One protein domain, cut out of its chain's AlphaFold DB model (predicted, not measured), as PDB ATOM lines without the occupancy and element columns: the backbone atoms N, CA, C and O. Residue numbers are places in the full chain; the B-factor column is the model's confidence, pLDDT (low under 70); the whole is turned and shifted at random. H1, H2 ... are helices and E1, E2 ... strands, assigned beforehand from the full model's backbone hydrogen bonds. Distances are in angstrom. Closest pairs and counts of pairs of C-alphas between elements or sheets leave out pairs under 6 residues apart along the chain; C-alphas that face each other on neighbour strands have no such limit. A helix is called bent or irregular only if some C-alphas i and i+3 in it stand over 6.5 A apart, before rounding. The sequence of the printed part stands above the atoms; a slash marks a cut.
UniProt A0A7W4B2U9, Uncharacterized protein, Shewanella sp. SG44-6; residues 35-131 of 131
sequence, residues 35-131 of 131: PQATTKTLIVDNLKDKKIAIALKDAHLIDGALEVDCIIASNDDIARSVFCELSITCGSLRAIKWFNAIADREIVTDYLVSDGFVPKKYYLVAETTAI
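Overview. This is residues 35 to 131 of the 131 residues of an uncharacterized protein of Shewanella sp. SG44-6 (UniProt A0A7W4B2U9). A small compact body of three crossed helices, H1, H2 and H3, has a two-strand parallel sheet, E1 and E2, beside H2 and H3, and a long arm sticks out from it. The arm, residues 110 to 116 and 118 to 131, includes the last part of H5 and makes the length. The 97 printed residues hold five named helices and two named strands in the order H1 H2 E1 H3 H4 E2 H5, mostly helix. The whole is only just extended, close to loose, with a radius of gyration of the C-alphas of 18.9 A and spans of 72 by 29 by 20 A.

Along the chain. E1 is residues 71 to 73 and E2 residues 97 to 99. H2, residues 50 to 66, is 24.2 A long and irregular, C-alphas 57 and 60 being 7.4 A apart, with a kink of 51 degrees near residue 58. H1 is residues 39 to 46, from C-alpha 39 at (283.048, 255.861, 139.177). H3 is residues 77 to 89, 19.5 A; H4 is residues 91 to 95; H5 is residues 105 to 114, 13.9 A, ending at C-alpha 114 at (252.019, 242.279, 132.162).

Arrangement. E1 and E2 are parallel at 9 degrees, with N 72 and O 97 at 2.9 A. E1, H3, H4 and E2 form a strand-helix-strand unit, parallel strands joined through helices, with a right-handed crossover. H3, the hub, touches H2 about perpendicular at 80 degrees, through residues 78 to 83 of H3 and 51 to 58 of H2, the closest C-alphas being Ala 55 and Ala 79, 6.0 A. H1 and H2 form a helical hairpin at a steep tilt of 42 degrees, closest at the C-alphas of Thr 39 and Ala 59, 5.5 A. H3 and H4 touch only at the corner, C-alphas of Ser 87 and Leu 93, 5.0 A. H5 touches no helix. H1 and H5 have every O i to N i+4 pair within hydrogen-bond range; H2 has 9 of 13, H3 7 of 9, and H4 0 of 1, with 2 of 2 O i to N i+3 pairs.

Size, cuts and confidence. The C-alphas of Asp 49 and Ile 131, the two farthest apart, are 73.9 A apart. The printed part has no cut, and the links between named elements are tight. Residues 115 to 131 have pLDDT under 70.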
ATOM      1  N   PRO A  35     276.298 263.570 143.597       93.75
ATOM      2  CA  PRO A  35     276.829 262.255 143.917       93.75
ATOM      3  C   PRO A  35     278.349 262.316 144.074       93.75
ATOM      4  O   PRO A  35     279.021 263.148 143.452       93.75
ATOM      5  N   GLN A  36     278.901 261.418 144.886       91.50
ATOM      6  CA  GLN A  36     280.348 261.268 144.983       91.50
ATOM      7  C   GLN A  36     280.907 260.742 143.657       91.50
ATOM      8  O   GLN A  36     280.450 259.725 143.144       91.50
ATOM      9  N   ALA A  37     281.917 261.420 143.110       91.44
ATOM     10  CA  ALA A  37     282.496 261.106 141.803       91.44
ATOM     11  C   ALA A  37     283.479 259.916 141.861       91.44
ATOM     12  O   ALA A  37     284.661 260.063 141.543       91.44
ATOM     13  N   THR A  38     283.009 258.752 142.310       93.44
ATOM     14  CA  THR A  38     283.846 257.559 142.544       93.44
ATOM     15  C   THR A  38     284.003 256.685 141.301       93.44
ATOM     16  O   THR A  38     285.040 256.040 141.129       93.44
ATOM     17  N   THR A  39     283.034 256.715 140.376       95.25
ATOM     18  CA  THR A  39     283.048 255.861 139.177       95.25
ATOM     19  C   THR A  39     284.251 256.128 138.276       95.25
ATOM     20  O   THR A  39     284.778 255.206 137.659       95.25
ATOM     21  N   LYS A  40     284.750 257.368 138.216       95.25
ATOM     22  CA  LYS A  40     285.944 257.688 137.416       95.25
ATOM     23  C   LYS A  40     287.178 256.918 137.877       95.25
ATOM     24  O   LYS A  40     287.904 256.400 137.035       95.25
ATOM     25  N   THR A  41     287.393 256.831 139.187       94.19
ATOM     26  CA  THR A  41     288.503 256.064 139.764       94.19
ATOM     27  C   THR A  41     288.327 254.578 139.463       94.19
ATOM     28  O   THR A  41     289.237 253.958 138.925       94.19
ATOM     29  N   LEU A  42     287.112 254.042 139.651       93.88
ATOM     30  CA  LEU A  42     286.795 252.650 139.307       93.88
ATOM     31  C   LEU A  42     287.109 252.317 137.842       93.88
ATOM     32  O   LEU A  42     287.658 251.252 137.562       93.88
ATOM     33  N   ILE A  43     286.786 253.220 136.914       95.50
ATOM     34  CA  ILE A  43     287.083 253.060 135.486       95.50
ATOM     35  C   ILE A  43     288.591 252.984 135.241       95.50
ATOM     36  O   ILE A  43     289.037 252.085 134.534       95.50
ATOM     37  N   VAL A  44     289.365 253.919 135.798       94.06
ATOM     38  CA  VAL A  44     290.821 253.983 135.583       94.06
ATOM     39  C   VAL A  44     291.523 252.754 136.163       94.06
ATOM     40  O   VAL A  44     292.451 252.243 135.543       94.06
ATOM     41  N   ASP A  45     291.043 252.245 137.297       93.69
ATOM     42  CA  ASP A  45     291.661 251.111 137.985       93.69
ATOM     43  C   ASP A  45     291.358 249.755 137.322       93.69
ATOM     44  O   ASP A  45     292.119 248.802 137.490       93.69
ATOM     45  N   ASN A  46     290.254 249.642 136.572       93.81
ATOM     46  CA  ASN A  46     289.752 248.351 136.077       93.81
ATOM     47  C   ASN A  46     289.679 248.229 134.549       93.81
ATOM     48  O   ASN A  46     289.661 247.111 134.035       93.81
ATOM     49  N   LEU A  47     289.611 249.337 133.806       92.44
ATOM     50  CA  LEU A  47     289.550 249.314 132.345       92.44
ATOM     51  C   LEU A  47     290.900 249.662 131.721       92.44
ATOM     52  O   LEU A  47     291.752 250.311 132.317       92.44
ATOM     53  N   LYS A  48     291.081 249.225 130.473       88.50
ATOM     54  CA  LYS A  48     292.250 249.528 129.644       88.50
ATOM     55  C   LYS A  48     291.811 250.089 128.292       88.50
ATOM     56  O   LYS A  48     290.673 249.897 127.852       88.50
ATOM     57  N   ASP A  49     292.733 250.781 127.633       88.75
ATOM     58  CA  ASP A  49     292.613 251.242 126.249       88.75
ATOM     59  C   ASP A  49     291.401 252.156 125.976       88.75
ATOM     60  O   ASP A  49     290.984 252.976 126.797       88.75
ATOM     61  N   LYS A  50     290.828 252.030 124.772       86.31
ATOM     62  CA  LYS A  50     289.738 252.865 124.252       86.31
ATOM     63  C   LYS A  50     288.467 252.808 125.109       86.31
ATOM     64  O   LYS A  50     287.675 253.748 125.058       86.31
ATOM     65  N   LYS A  51     288.279 251.754 125.916       91.56
ATOM     66  CA  LYS A  51     287.117 251.604 126.807       91.56
ATOM     67  C   LYS A  51     287.104 252.647 127.923       91.56
ATOM     68  O   LYS A  51     286.026 253.110 128.283       91.56
ATOM     69  N   ILE A  52     288.276 253.088 128.396       93.56
ATOM     70  CA  ILE A  52     288.385 254.148 129.412       93.56
ATOM     71  C   ILE A  52     287.715 255.427 128.909       93.56
ATOM     72  O   ILE A  52     286.876 256.002 129.592       93.56
ATOM     73  N   ALA A  53     288.049 255.862 127.693       93.38
ATOM     74  CA  ALA A  53     287.521 257.108 127.142       93.38
ATOM     75  C   ALA A  53     286.005 257.056 126.895       93.38
ATOM     76  O   ALA A  53     285.340 258.084 127.004       93.38
ATOM     77  N   ILE A  54     285.471 255.876 126.566       93.88
ATOM     78  CA  ILE A  54     284.027 255.648 126.432       93.88
ATOM     79  C   ILE A  54     283.370 255.762 127.811       93.88
ATOM     80  O   ILE A  54     282.536 256.636 128.014       93.88
ATOM     81  N   ALA A  55     283.809 254.962 128.787       95.06
ATOM     82  CA  ALA A  55     283.203 254.926 130.115       95.06
ATOM     83  C   ALA A  55     283.337 256.253 130.879       95.06
ATOM     84  O   ALA A  55     282.419 256.659 131.585       95.06
ATOM     85  N   LEU A  56     284.463 256.963 130.744       95.31
ATOM     86  CA  LEU A  56     284.692 258.220 131.464       95.31
ATOM     87  C   LEU A  56     283.697 259.320 131.086       95.31
ATOM     88  O   LEU A  56     283.433 260.187 131.924       95.31
ATOM     89  N   LYS A  57     283.153 259.297 129.861       92.94
ATOM     90  CA  LYS A  57     282.104 260.241 129.446       92.94
ATOM     91  C   LYS A  57     280.863 260.055 130.311       92.94
ATOM     92  O   LYS A  57     280.400 261.017 130.917       92.94
ATOM     93  N   ASP A  58     280.430 258.811 130.471       95.75
ATOM     94  CA  ASP A  58     279.183 258.451 131.148       95.75
ATOM     95  C   ASP A  58     279.351 258.078 132.630       95.75
ATOM     96  O   ASP A  58     278.381 257.738 133.303       95.75
ATOM     97  N   ALA A  59     280.556 258.211 133.198       96.00
ATOM     98  CA  ALA A  59     280.823 257.938 134.617       96.00
ATOM     99  C   ALA A  59     279.866 258.692 135.559       96.00
ATOM    100  O   ALA A  59     279.396 258.162 136.561       96.00
ATOM    101  N   HIS A  60     279.527 259.928 135.194       95.31
ATOM    102  CA  HIS A  60     278.635 260.774 135.974       95.31
ATOM    103  C   HIS A  60     277.159 260.322 135.920       95.31
ATOM    104  O   HIS A  60     276.379 260.709 136.795       95.31
ATOM    105  N   LEU A  61     276.768 259.523 134.914       95.94
ATOM    106  CA  LEU A  61     275.458 258.870 134.856       95.94
ATOM    107  C   LEU A  61     275.388 257.728 135.868       95.94
ATOM    108  O   LEU A  61     274.404 257.636 136.594       95.94
ATOM    109  N   ILE A  62     276.448 256.919 135.959       97.00
ATOM    110  CA  ILE A  62     276.558 255.840 136.950       97.00
ATOM    111  C   ILE A  62     276.515 256.403 138.368       97.00
ATOM    112  O   ILE A  62     275.657 255.995 139.147       97.00
ATOM    113  N   ASP A  63     277.377 257.378 138.681       96.38
ATOM    114  CA  ASP A  63     277.400 258.027 139.999       96.38
ATOM    115  C   ASP A  63     276.014 258.601 140.343       96.38
ATOM    116  O   ASP A  63     275.520 258.467 141.460       96.38
ATOM    117  N   GLY A  64     275.349 259.217 139.360       96.00
ATOM    118  CA  GLY A  64     274.011 259.765 139.534       96.00
ATOM    119  C   GLY A  64     272.931 258.711 139.771       96.00
ATOM    120  O   GLY A  64     272.032 258.960 140.569       96.00
ATOM    121  N   ALA A  65     273.004 257.569 139.089       96.06
ATOM    122  CA  ALA A  65     272.037 256.485 139.215       96.06
ATOM    123  C   ALA A  65     272.198 255.736 140.543       96.06
ATOM    124  O   ALA A  65     271.196 255.478 141.208       96.06
ATOM    125  N   LEU A  66     273.436 255.446 140.961       95.81
ATOM    126  CA  LEU A  66     273.731 254.789 142.243       95.81
ATOM    127  C   LEU A  66     273.214 255.591 143.449       95.81
ATOM    128  O   LEU A  66     272.817 255.000 144.447       95.81
ATOM    129  N   GLU A  67     273.176 256.920 143.345       95.75
ATOM    130  CA  GLU A  67     272.677 257.814 144.397       95.75
ATOM    131  C   GLU A  67     271.138 257.833 144.515       95.75
ATOM    132  O   GLU A  67     270.610 258.247 145.544       95.75
ATOM    133  N   VAL A  68     270.393 257.447 143.468       93.75
ATOM    134  CA  VAL A  68     268.930 257.665 143.412       93.75
ATOM    135  C   VAL A  68     268.112 256.382 143.337       93.75
ATOM    136  O   VAL A  68     267.468 256.014 144.314       93.75
ATOM    137  N   ASP A  69     268.072 255.728 142.182       94.19
ATOM    138  CA  ASP A  69     267.164 254.607 141.904       94.19
ATOM    139  C   ASP A  69     267.841 253.458 141.148       94.19
ATOM    140  O   ASP A  69     267.203 252.445 140.859       94.19
ATOM    141  N   CYS A  70     269.139 253.594 140.864       96.69
ATOM    142  CA  CYS A  70     269.929 252.672 140.063       96.69
ATOM    143  C   CYS A  70     269.363 252.447 138.651       96.69
ATOM    144  O   CYS A  70     269.585 251.388 138.073       96.69
ATOM    145  N   ILE A  71     268.635 253.406 138.071       95.00
ATOM    146  CA  ILE A  71     268.055 253.277 136.730       95.00
ATOM    147  C   ILE A  71     268.742 254.230 135.753       95.00
ATOM    148  O   ILE A  71     268.910 255.421 136.015       95.00
ATOM    149  N   ILE A  72     269.091 253.708 134.575       96.00
ATOM    150  CA  ILE A  72     269.566 254.503 133.442       96.00
ATOM    151  C   ILE A  72     268.721 254.167 132.216       96.00
ATOM    152  O   ILE A  72     268.627 253.015 131.799       96.00
ATOM    153  N   ALA A  73     268.127 255.198 131.622       93.88
ATOM    154  CA  ALA A  73     267.427 255.116 130.348       93.88
ATOM    155  C   ALA A  73     268.244 255.878 129.299       93.88
ATOM    156  O   ALA A  73     268.244 257.112 129.288       93.88
ATOM    157  N   SER A  74     268.976 255.161 128.448       94.44
ATOM    158  CA  SER A  74     269.822 255.756 127.410       94.44
ATOM    159  C   SER A  74     269.963 254.813 126.224       94.44
ATOM    160  O   SER A  74     270.088 253.607 126.404       94.44
ATOM    161  N   ASN A  75     270.002 255.377 125.018       94.81
ATOM    162  CA  ASN A  75     270.190 254.617 123.781       94.81
ATOM    163  C   ASN A  75     271.673 254.342 123.458       94.81
ATOM    164  O   ASN A  75     271.982 253.879 122.363       94.81
ATOM    165  N   ASP A  76     272.594 254.665 124.371       94.56
ATOM    166  CA  ASP A  76     274.022 254.396 124.195       94.56
ATOM    167  C   ASP A  76     274.373 252.958 124.609       94.56
ATOM    168  O   ASP A  76     274.760 252.675 125.747       94.56
ATOM    169  N   ASP A  77     274.226 252.029 123.662       95.50
ATOM    170  CA  ASP A  77     274.574 250.622 123.872       95.50
ATOM    171  C   ASP A  77     276.078 250.385 124.016       95.50
ATOM    172  O   ASP A  77     276.490 249.408 124.643       95.50
ATOM    173  N   ILE A  78     276.909 251.277 123.468       95.56
ATOM    174  CA  ILE A  78     278.364 251.154 123.559       95.56
ATOM    175  C   ILE A  78     278.789 251.428 125.004       95.56
ATOM    176  O   ILE A  78     279.492 250.608 125.598       95.56
ATOM    177  N   ALA A  79     278.324 252.533 125.593       95.94
ATOM    178  CA  ALA A  79     278.562 252.838 127.000       95.94
ATOM    179  C   ALA A  79     277.986 251.740 127.906       95.94
ATOM    180  O   ALA A  79     278.706 251.223 128.767       95.94
ATOM    181  N   ARG A  80     276.737 251.312 127.659       96.56
ATOM    182  CA  ARG A  80     276.098 250.209 128.395       96.56
ATOM    183  C   ARG A  80     276.965 248.951 128.391       96.56
ATOM    184  O   ARG A  80     277.251 248.414 129.456       96.56
ATOM    185  N   SER A  81     277.442 248.516 127.222       96.06
ATOM    186  CA  SER A  81     278.285 247.321 127.101       96.06
ATOM    187  C   SER A  81     279.578 247.432 127.909       96.06
ATOM    188  O   SER A  81     279.983 246.451 128.535       96.06
ATOM    189  N   VAL A  82     280.227 248.601 127.917       96.62
ATOM    190  CA  VAL A  82     281.465 248.809 128.682       96.62
ATOM    191  C   VAL A  82     281.200 248.734 130.189       96.62
ATOM    192  O   VAL A  82     281.977 248.117 130.917       96.62
ATOM    193  N   PHE A  83     280.094 249.305 130.673       97.00
ATOM    194  CA  PHE A  83     279.734 249.215 132.091       97.00
ATOM    195  C   PHE A  83     279.239 247.826 132.507       97.00
ATOM    196  O   PHE A  83     279.509 247.412 133.633       97.00
ATOM    197  N   CYS A  84     278.591 247.072 131.614       95.31
ATOM    198  CA  CYS A  84     278.271 245.665 131.858       95.31
ATOM    199  C   CYS A  84     279.543 244.837 132.078       95.31
ATOM    200  O   CYS A  84     279.613 244.076 133.041       95.31
ATOM    201  N   GLU A  85     280.571 245.024 131.251       94.75
ATOM    202  CA  GLU A  85     281.869 244.369 131.444       94.75
ATOM    203  C   GLU A  85     282.533 244.800 132.755       94.75
ATOM    204  O   GLU A  85     282.956 243.953 133.539       94.75
ATOM    205  N   LEU A  86     282.545 246.105 133.050       95.06
ATOM    206  CA  LEU A  86     283.096 246.626 134.304       95.06
ATOM    207  C   LEU A  86     282.359 246.078 135.539       95.06
ATOM    208  O   LEU A  86     282.970 245.873 136.584       95.06
ATOM    209  N   SER A  87     281.061 245.781 135.435       95.88
ATOM    210  CA  SER A  87     280.274 245.208 136.537       95.88
ATOM    211  C   SER A  87     280.711 243.795 136.944       95.88
ATOM    212  O   SER A  87     280.383 243.330 138.042       95.88
ATOM    213  N   ILE A  88     281.466 243.098 136.086       93.88
ATOM    214  CA  ILE A  88     282.019 241.779 136.402       93.88
ATOM    215  C   ILE A  88     283.002 241.906 137.570       93.88
ATOM    216  O   ILE A  88     282.912 241.109 138.505       93.88
ATOM    217  N   THR A  89     283.862 242.927 137.563       92.50
ATOM    218  CA  THR A  89     284.843 243.188 138.629       92.50
ATOM    219  C   THR A  89     284.304 244.137 139.702       92.50
ATOM    220  O   THR A  89     284.567 243.945 140.888       92.50
ATOM    221  N   CYS A  90     283.485 245.117 139.317       92.81
ATOM    222  CA  CYS A  90     282.908 246.120 140.210       92.81
ATOM    223  C   CYS A  90     281.463 245.758 140.584       92.81
ATOM    224  O   CYS A  90     280.508 246.203 139.945       92.81
ATOM    225  N   GLY A  91     281.295 244.969 141.649       91.75
ATOM    226  CA  GLY A  91     279.991 244.425 142.053       91.75
ATOM    227  C   GLY A  91     278.889 245.464 142.305       91.75
ATOM    228  O   GLY A  91     277.725 245.178 142.030       91.75
ATOM    229  N   SER A  92     279.232 246.680 142.749       91.38
ATOM    230  CA  SER A  92     278.266 247.772 142.969       91.38
ATOM    231  C   SER A  92     277.513 248.171 141.695       91.38
ATOM    232  O   SER A  92     276.343 248.540 141.761       91.38
ATOM    233  N   LEU A  93     278.142 248.031 140.525       95.88
ATOM    234  CA  LEU A  93     277.530 248.382 139.244       95.88
ATOM    235  C   LEU A  93     276.406 247.426 138.837       95.88
ATOM    236  O   LEU A  93     275.562 247.799 138.030       95.88
ATOM    237  N   ARG A  94     276.346 246.218 139.411       96.00
ATOM    238  CA  ARG A  94     275.290 245.238 139.104       96.00
ATOM    239  C   ARG A  94     273.913 245.652 139.627       96.00
ATOM    240  O   ARG A  94     272.917 245.060 139.228       96.00
ATOM    241  N   ALA A  95     273.847 246.656 140.502       95.81
ATOM    242  CA  ALA A  95     272.582 247.253 140.917       95.81
ATOM    243  C   ALA A  95     271.936 248.094 139.799       95.81
ATOM    244  O   ALA A  95     270.722 248.302 139.821       95.81
ATOM    245  N   ILE A  96     272.729 248.567 138.828       97.31
ATOM    246  CA  ILE A  96     272.254 249.436 137.754       97.31
ATOM    247  C   ILE A  96     271.392 248.659 136.756       97.31
ATOM    248  O   ILE A  96     271.834 247.707 136.116       97.31
ATOM    249  N   LYS A  97     270.168 249.141 136.563       95.06
ATOM    250  CA  LYS A  97     269.232 248.731 135.519       95.06
ATOM    251  C   LYS A  97     269.344 249.721 134.364       95.06
ATOM    252  O   LYS A  97     268.737 250.792 134.398       95.06
ATOM    253  N   TRP A  98     270.146 249.376 133.360       96.38
ATOM    254  CA  TRP A  98     270.333 250.196 132.163       96.38
ATOM    255  C   TRP A  98     269.543 249.623 130.987       96.38
ATOM    256  O   TRP A  98     269.870 248.544 130.490       96.38
ATOM    257  N   PHE A  99     268.553 250.370 130.502       94.81
ATOM    258  CA  PHE A  99     267.791 250.005 129.307       94.81
ATOM    259  C   PHE A  99     267.900 251.050 128.193       94.81
ATOM    260  O   PHE A  99     267.999 252.258 128.430       94.81
ATOM    261  N   ASN A 100     267.856 250.552 126.963       95.25
ATOM    262  CA  ASN A 100     267.762 251.304 125.726       95.25
ATOM    263  C   ASN A 100     266.290 251.398 125.317       95.25
ATOM    264  O   ASN A 100     265.629 250.389 125.087       95.25
ATOM    265  N   ALA A 101     265.765 252.618 125.202       89.94
ATOM    266  CA  ALA A 101     264.339 252.839 124.961       89.94
ATOM    267  C   ALA A 101     263.867 252.367 123.573       89.94
ATOM    268  O   ALA A 101     262.663 252.233 123.351       89.94
ATOM    269  N   ILE A 102     264.796 252.152 122.636       92.50
ATOM    270  CA  ILE A 102     264.510 251.636 121.297       92.50
ATOM    271  C   ILE A 102     264.756 250.129 121.260       92.50
ATOM    272  O   ILE A 102     263.841 249.381 120.924       92.50
ATOM    273  N   ALA A 103     265.967 249.690 121.609       93.31
ATOM    274  CA  ALA A 103     266.362 248.288 121.473       93.31
ATOM    275  C   ALA A 103     265.632 247.370 122.464       93.31
ATOM    276  O   ALA A 103     265.245 246.267 122.097       93.31
ATOM    277  N   ASP A 104     265.367 247.847 123.684       93.62
ATOM    278  CA  ASP A 104     264.704 247.059 124.727       93.62
ATOM    279  C   ASP A 104     263.195 247.363 124.806       93.62
ATOM    280  O   ASP A 104     262.535 247.025 125.788       93.62
ATOM    281  N   ARG A 105     262.627 248.028 123.785       91.75
ATOM    282  CA  ARG A 105     261.238 248.515 123.794       91.75
ATOM    283  C   ARG A 105     260.231 247.414 124.104       91.75
ATOM    284  O   ARG A 105     259.328 247.656 124.899       91.75
ATOM    285  N   GLU A 106     260.338 246.267 123.437       90.94
ATOM    286  CA  GLU A 106     259.384 245.162 123.593       90.94
ATOM    287  C   GLU A 106     259.413 244.641 125.025       90.94
ATOM    288  O   GLU A 106     258.402 244.715 125.708       90.94
ATOM    289  N   ILE A 107     260.599 244.301 125.535       89.12
ATOM    290  CA  ILE A 107     260.795 243.827 126.913       89.12
ATOM    291  C   ILE A 107     260.257 244.838 127.936       89.12
ATOM    292  O   ILE A 107     259.551 244.463 128.870       89.12
ATOM    293  N   VAL A 108     260.563 246.129 127.765       87.38
ATOM    294  CA  VAL A 108     260.077 247.181 128.672       87.38
ATOM    295  C   VAL A 108     258.556 247.329 128.581       87.38
ATOM    296  O   VAL A 108     257.897 247.500 129.604       87.38
ATOM    297  N   THR A 109     257.983 247.268 127.378       86.19
ATOM    298  CA  THR A 109     256.532 247.391 127.183       86.19
ATOM    299  C   THR A 109     255.807 246.190 127.774       86.19
ATOM    300  O   THR A 109     254.856 246.375 128.527       86.19
ATOM    301  N   ASP A 110     256.288 244.981 127.498       87.69
ATOM    302  CA  ASP A 110     255.720 243.738 128.003       87.69
ATOM    303  C   ASP A 110     255.763 243.704 129.524       87.69
ATOM    304  O   ASP A 110     254.750 243.404 130.148       87.69
ATOM    305  N   TYR A 111     256.881 244.105 130.137       84.06
ATOM    306  CA  TYR A 111     256.980 244.238 131.591       84.06
ATOM    307  C   TYR A 111     255.929 245.214 132.144       84.06
ATOM    308  O   TYR A 111     255.192 244.887 133.069       84.06
ATOM    309  N   LEU A 112     255.793 246.405 131.547       82.06
ATOM    310  CA  LEU A 112     254.826 247.408 132.010       82.06
ATOM    311  C   LEU A 112     253.365 246.965 131.837       82.06
ATOM    312  O   LEU A 112     252.523 247.318 132.664       82.06
ATOM    313  N   VAL A 113     253.055 246.218 130.775       81.06
ATOM    314  CA  VAL A 113     251.698 245.738 130.477       81.06
ATOM    315  C   VAL A 113     251.342 244.506 131.314       81.06
ATOM    316  O   VAL A 113     250.236 244.447 131.850       81.06
ATOM    317  N   SER A 114     252.257 243.544 131.450       78.44
ATOM    318  CA  SER A 114     252.019 242.279 132.162       78.44
ATOM    319  C   SER A 114     251.981 242.441 133.682       78.44
ATOM    320  O   SER A 114     251.087 241.884 134.315       78.44
ATOM    321  N   ASP A 115     252.846 243.283 134.258       66.25
ATOM    322  CA  ASP A 115     252.832 243.596 135.697       66.25
ATOM    323  C   ASP A 115     251.822 244.703 136.066       66.25
ATOM    324  O   ASP A 115     251.798 245.201 137.193       66.25
ATOM    325  N   GLY A 116     250.954 245.097 135.126       56.75
ATOM    326  CA  GLY A 116     249.796 245.942 135.411       56.75
ATOM    327  C   GLY A 116     250.134 247.385 135.792       56.75
ATOM    328  O   GLY A 116     249.420 247.982 136.605       56.75
ATOM    329  N   PHE A 117     251.184 247.989 135.218       68.31
ATOM    330  CA  PHE A 117     251.417 249.423 135.401       68.31
ATOM    331  C   PHE A 117     250.291 250.226 134.735       68.31
ATOM    332  O   PHE A 117     250.331 250.553 133.549       68.31
ATOM    333  N   VAL A 118     249.281 250.591 135.523       65.69
ATOM    334  CA  VAL A 118     248.219 251.509 135.110       65.69
ATOM    335  C   VAL A 118     248.545 252.904 135.644       65.69
ATOM    336  O   VAL A 118     248.567 253.119 136.864       65.69
ATOM    337  N   PRO A 119     248.792 253.904 134.776       69.12
ATOM    338  CA  PRO A 119     248.967 255.278 135.221       69.12
ATOM    339  C   PRO A 119     247.751 255.742 136.028       69.12
ATOM    340  O   PRO A 119     246.628 255.717 135.535       69.12
ATOM    341  N   LYS A 120     247.963 256.275 137.239       64.69
ATOM    342  CA  LYS A 120     246.871 256.756 138.119       64.69
ATOM    343  C   LYS A 120     245.903 257.742 137.444       64.69
ATOM    344  O   LYS A 120     244.751 257.840 137.838       64.69
ATOM    345  N   LYS A 121     246.364 258.478 136.427       61.22
ATOM    346  CA  LYS A 121     245.555 259.442 135.659       61.22
ATOM    347  C   LYS A 121     244.634 258.812 134.609       61.22
ATOM    348  O   LYS A 121     243.850 259.541 134.018       61.22
ATOM    349  N   TYR A 122     244.735 257.509 134.348       57.88
ATOM    350  CA  TYR A 122     243.800 256.807 133.463       57.88
ATOM    351  C   TYR A 122     242.467 256.507 134.163       57.88
ATOM    352  O   TYR A 122     241.467 256.298 133.488       57.88
ATOM    353  N   TYR A 123     242.409 256.603 135.496       49.97
ATOM    354  CA  TYR A 123     241.169 256.534 136.276       49.97
ATOM    355  C   TYR A 123     240.405 257.870 136.318       49.97
ATOM    356  O   TYR A 123     239.909 258.266 137.368       49.97
ATOM    357  N   LEU A 124     240.285 258.585 135.195       50.72
ATOM    358  CA  LEU A 124     239.260 259.629 135.078       50.72
ATOM    359  C   LEU A 124     237.912 258.957 134.784       50.72
ATOM    360  O   LEU A 124     237.362 259.099 133.697       50.72
ATOM    361  N   VAL A 125     237.392 258.196 135.748       47.94
ATOM    362  CA  VAL A 125     235.951 257.943 135.794       47.94
ATOM    363  C   VAL A 125     235.362 259.177 136.456       47.94
ATOM    364  O   VAL A 125     235.725 259.507 137.583       47.94
ATOM    365  N   ALA A 126     234.541 259.909 135.710       50.41
ATOM    366  CA  ALA A 126     233.812 261.050 136.226       50.41
ATOM    367  C   ALA A 126     233.053 260.622 137.490       50.41
ATOM    368  O   ALA A 126     232.173 259.765 137.419       50.41
ATOM    369  N   GLU A 127     233.374 261.221 138.637       50.19
ATOM    370  CA  GLU A 127     232.443 261.250 139.758       50.19
ATOM    371  C   GLU A 127     231.248 262.091 139.304       50.19
ATOM    372  O   GLU A 127     231.212 263.311 139.435       50.19
ATOM    373  N   THR A 128     230.270 261.436 138.679       47.75
ATOM    374  CA  THR A 128     228.920 261.976 138.597       47.75
ATOM    375  C   THR A 128     228.331 261.853 139.995       47.75
ATOM    376  O   THR A 128     227.670 260.872 140.324       47.75
ATOM    377  N   THR A 129     228.615 262.829 140.856       46.75
ATOM    378  CA  THR A 129     227.790 263.084 142.038       46.75
ATOM    379  C   THR A 129     226.397 263.452 141.547       46.75
ATOM    380  O   THR A 129     226.157 264.579 141.121       46.75
ATOM    381  N   ALA A 130     225.500 262.469 141.558       45.62
ATOM    382  CA  ALA A 130     224.070 262.706 141.553       45.62
ATOM    383  C   ALA A 130     223.678 263.241 142.939       45.62
ATOM    384  O   ALA A 130     223.849 262.544 143.942       45.62
ATOM    385  N   ILE A 131     223.186 264.479 142.975       49.66
ATOM    386  CA  ILE A 131     222.252 264.984 143.987       49.66
ATOM    387  C   ILE A 131     221.065 265.537 143.210       49.66
ATOM    388  O   ILE A 131     221.321 266.304 142.253       49.66
TER     389      ILE A 131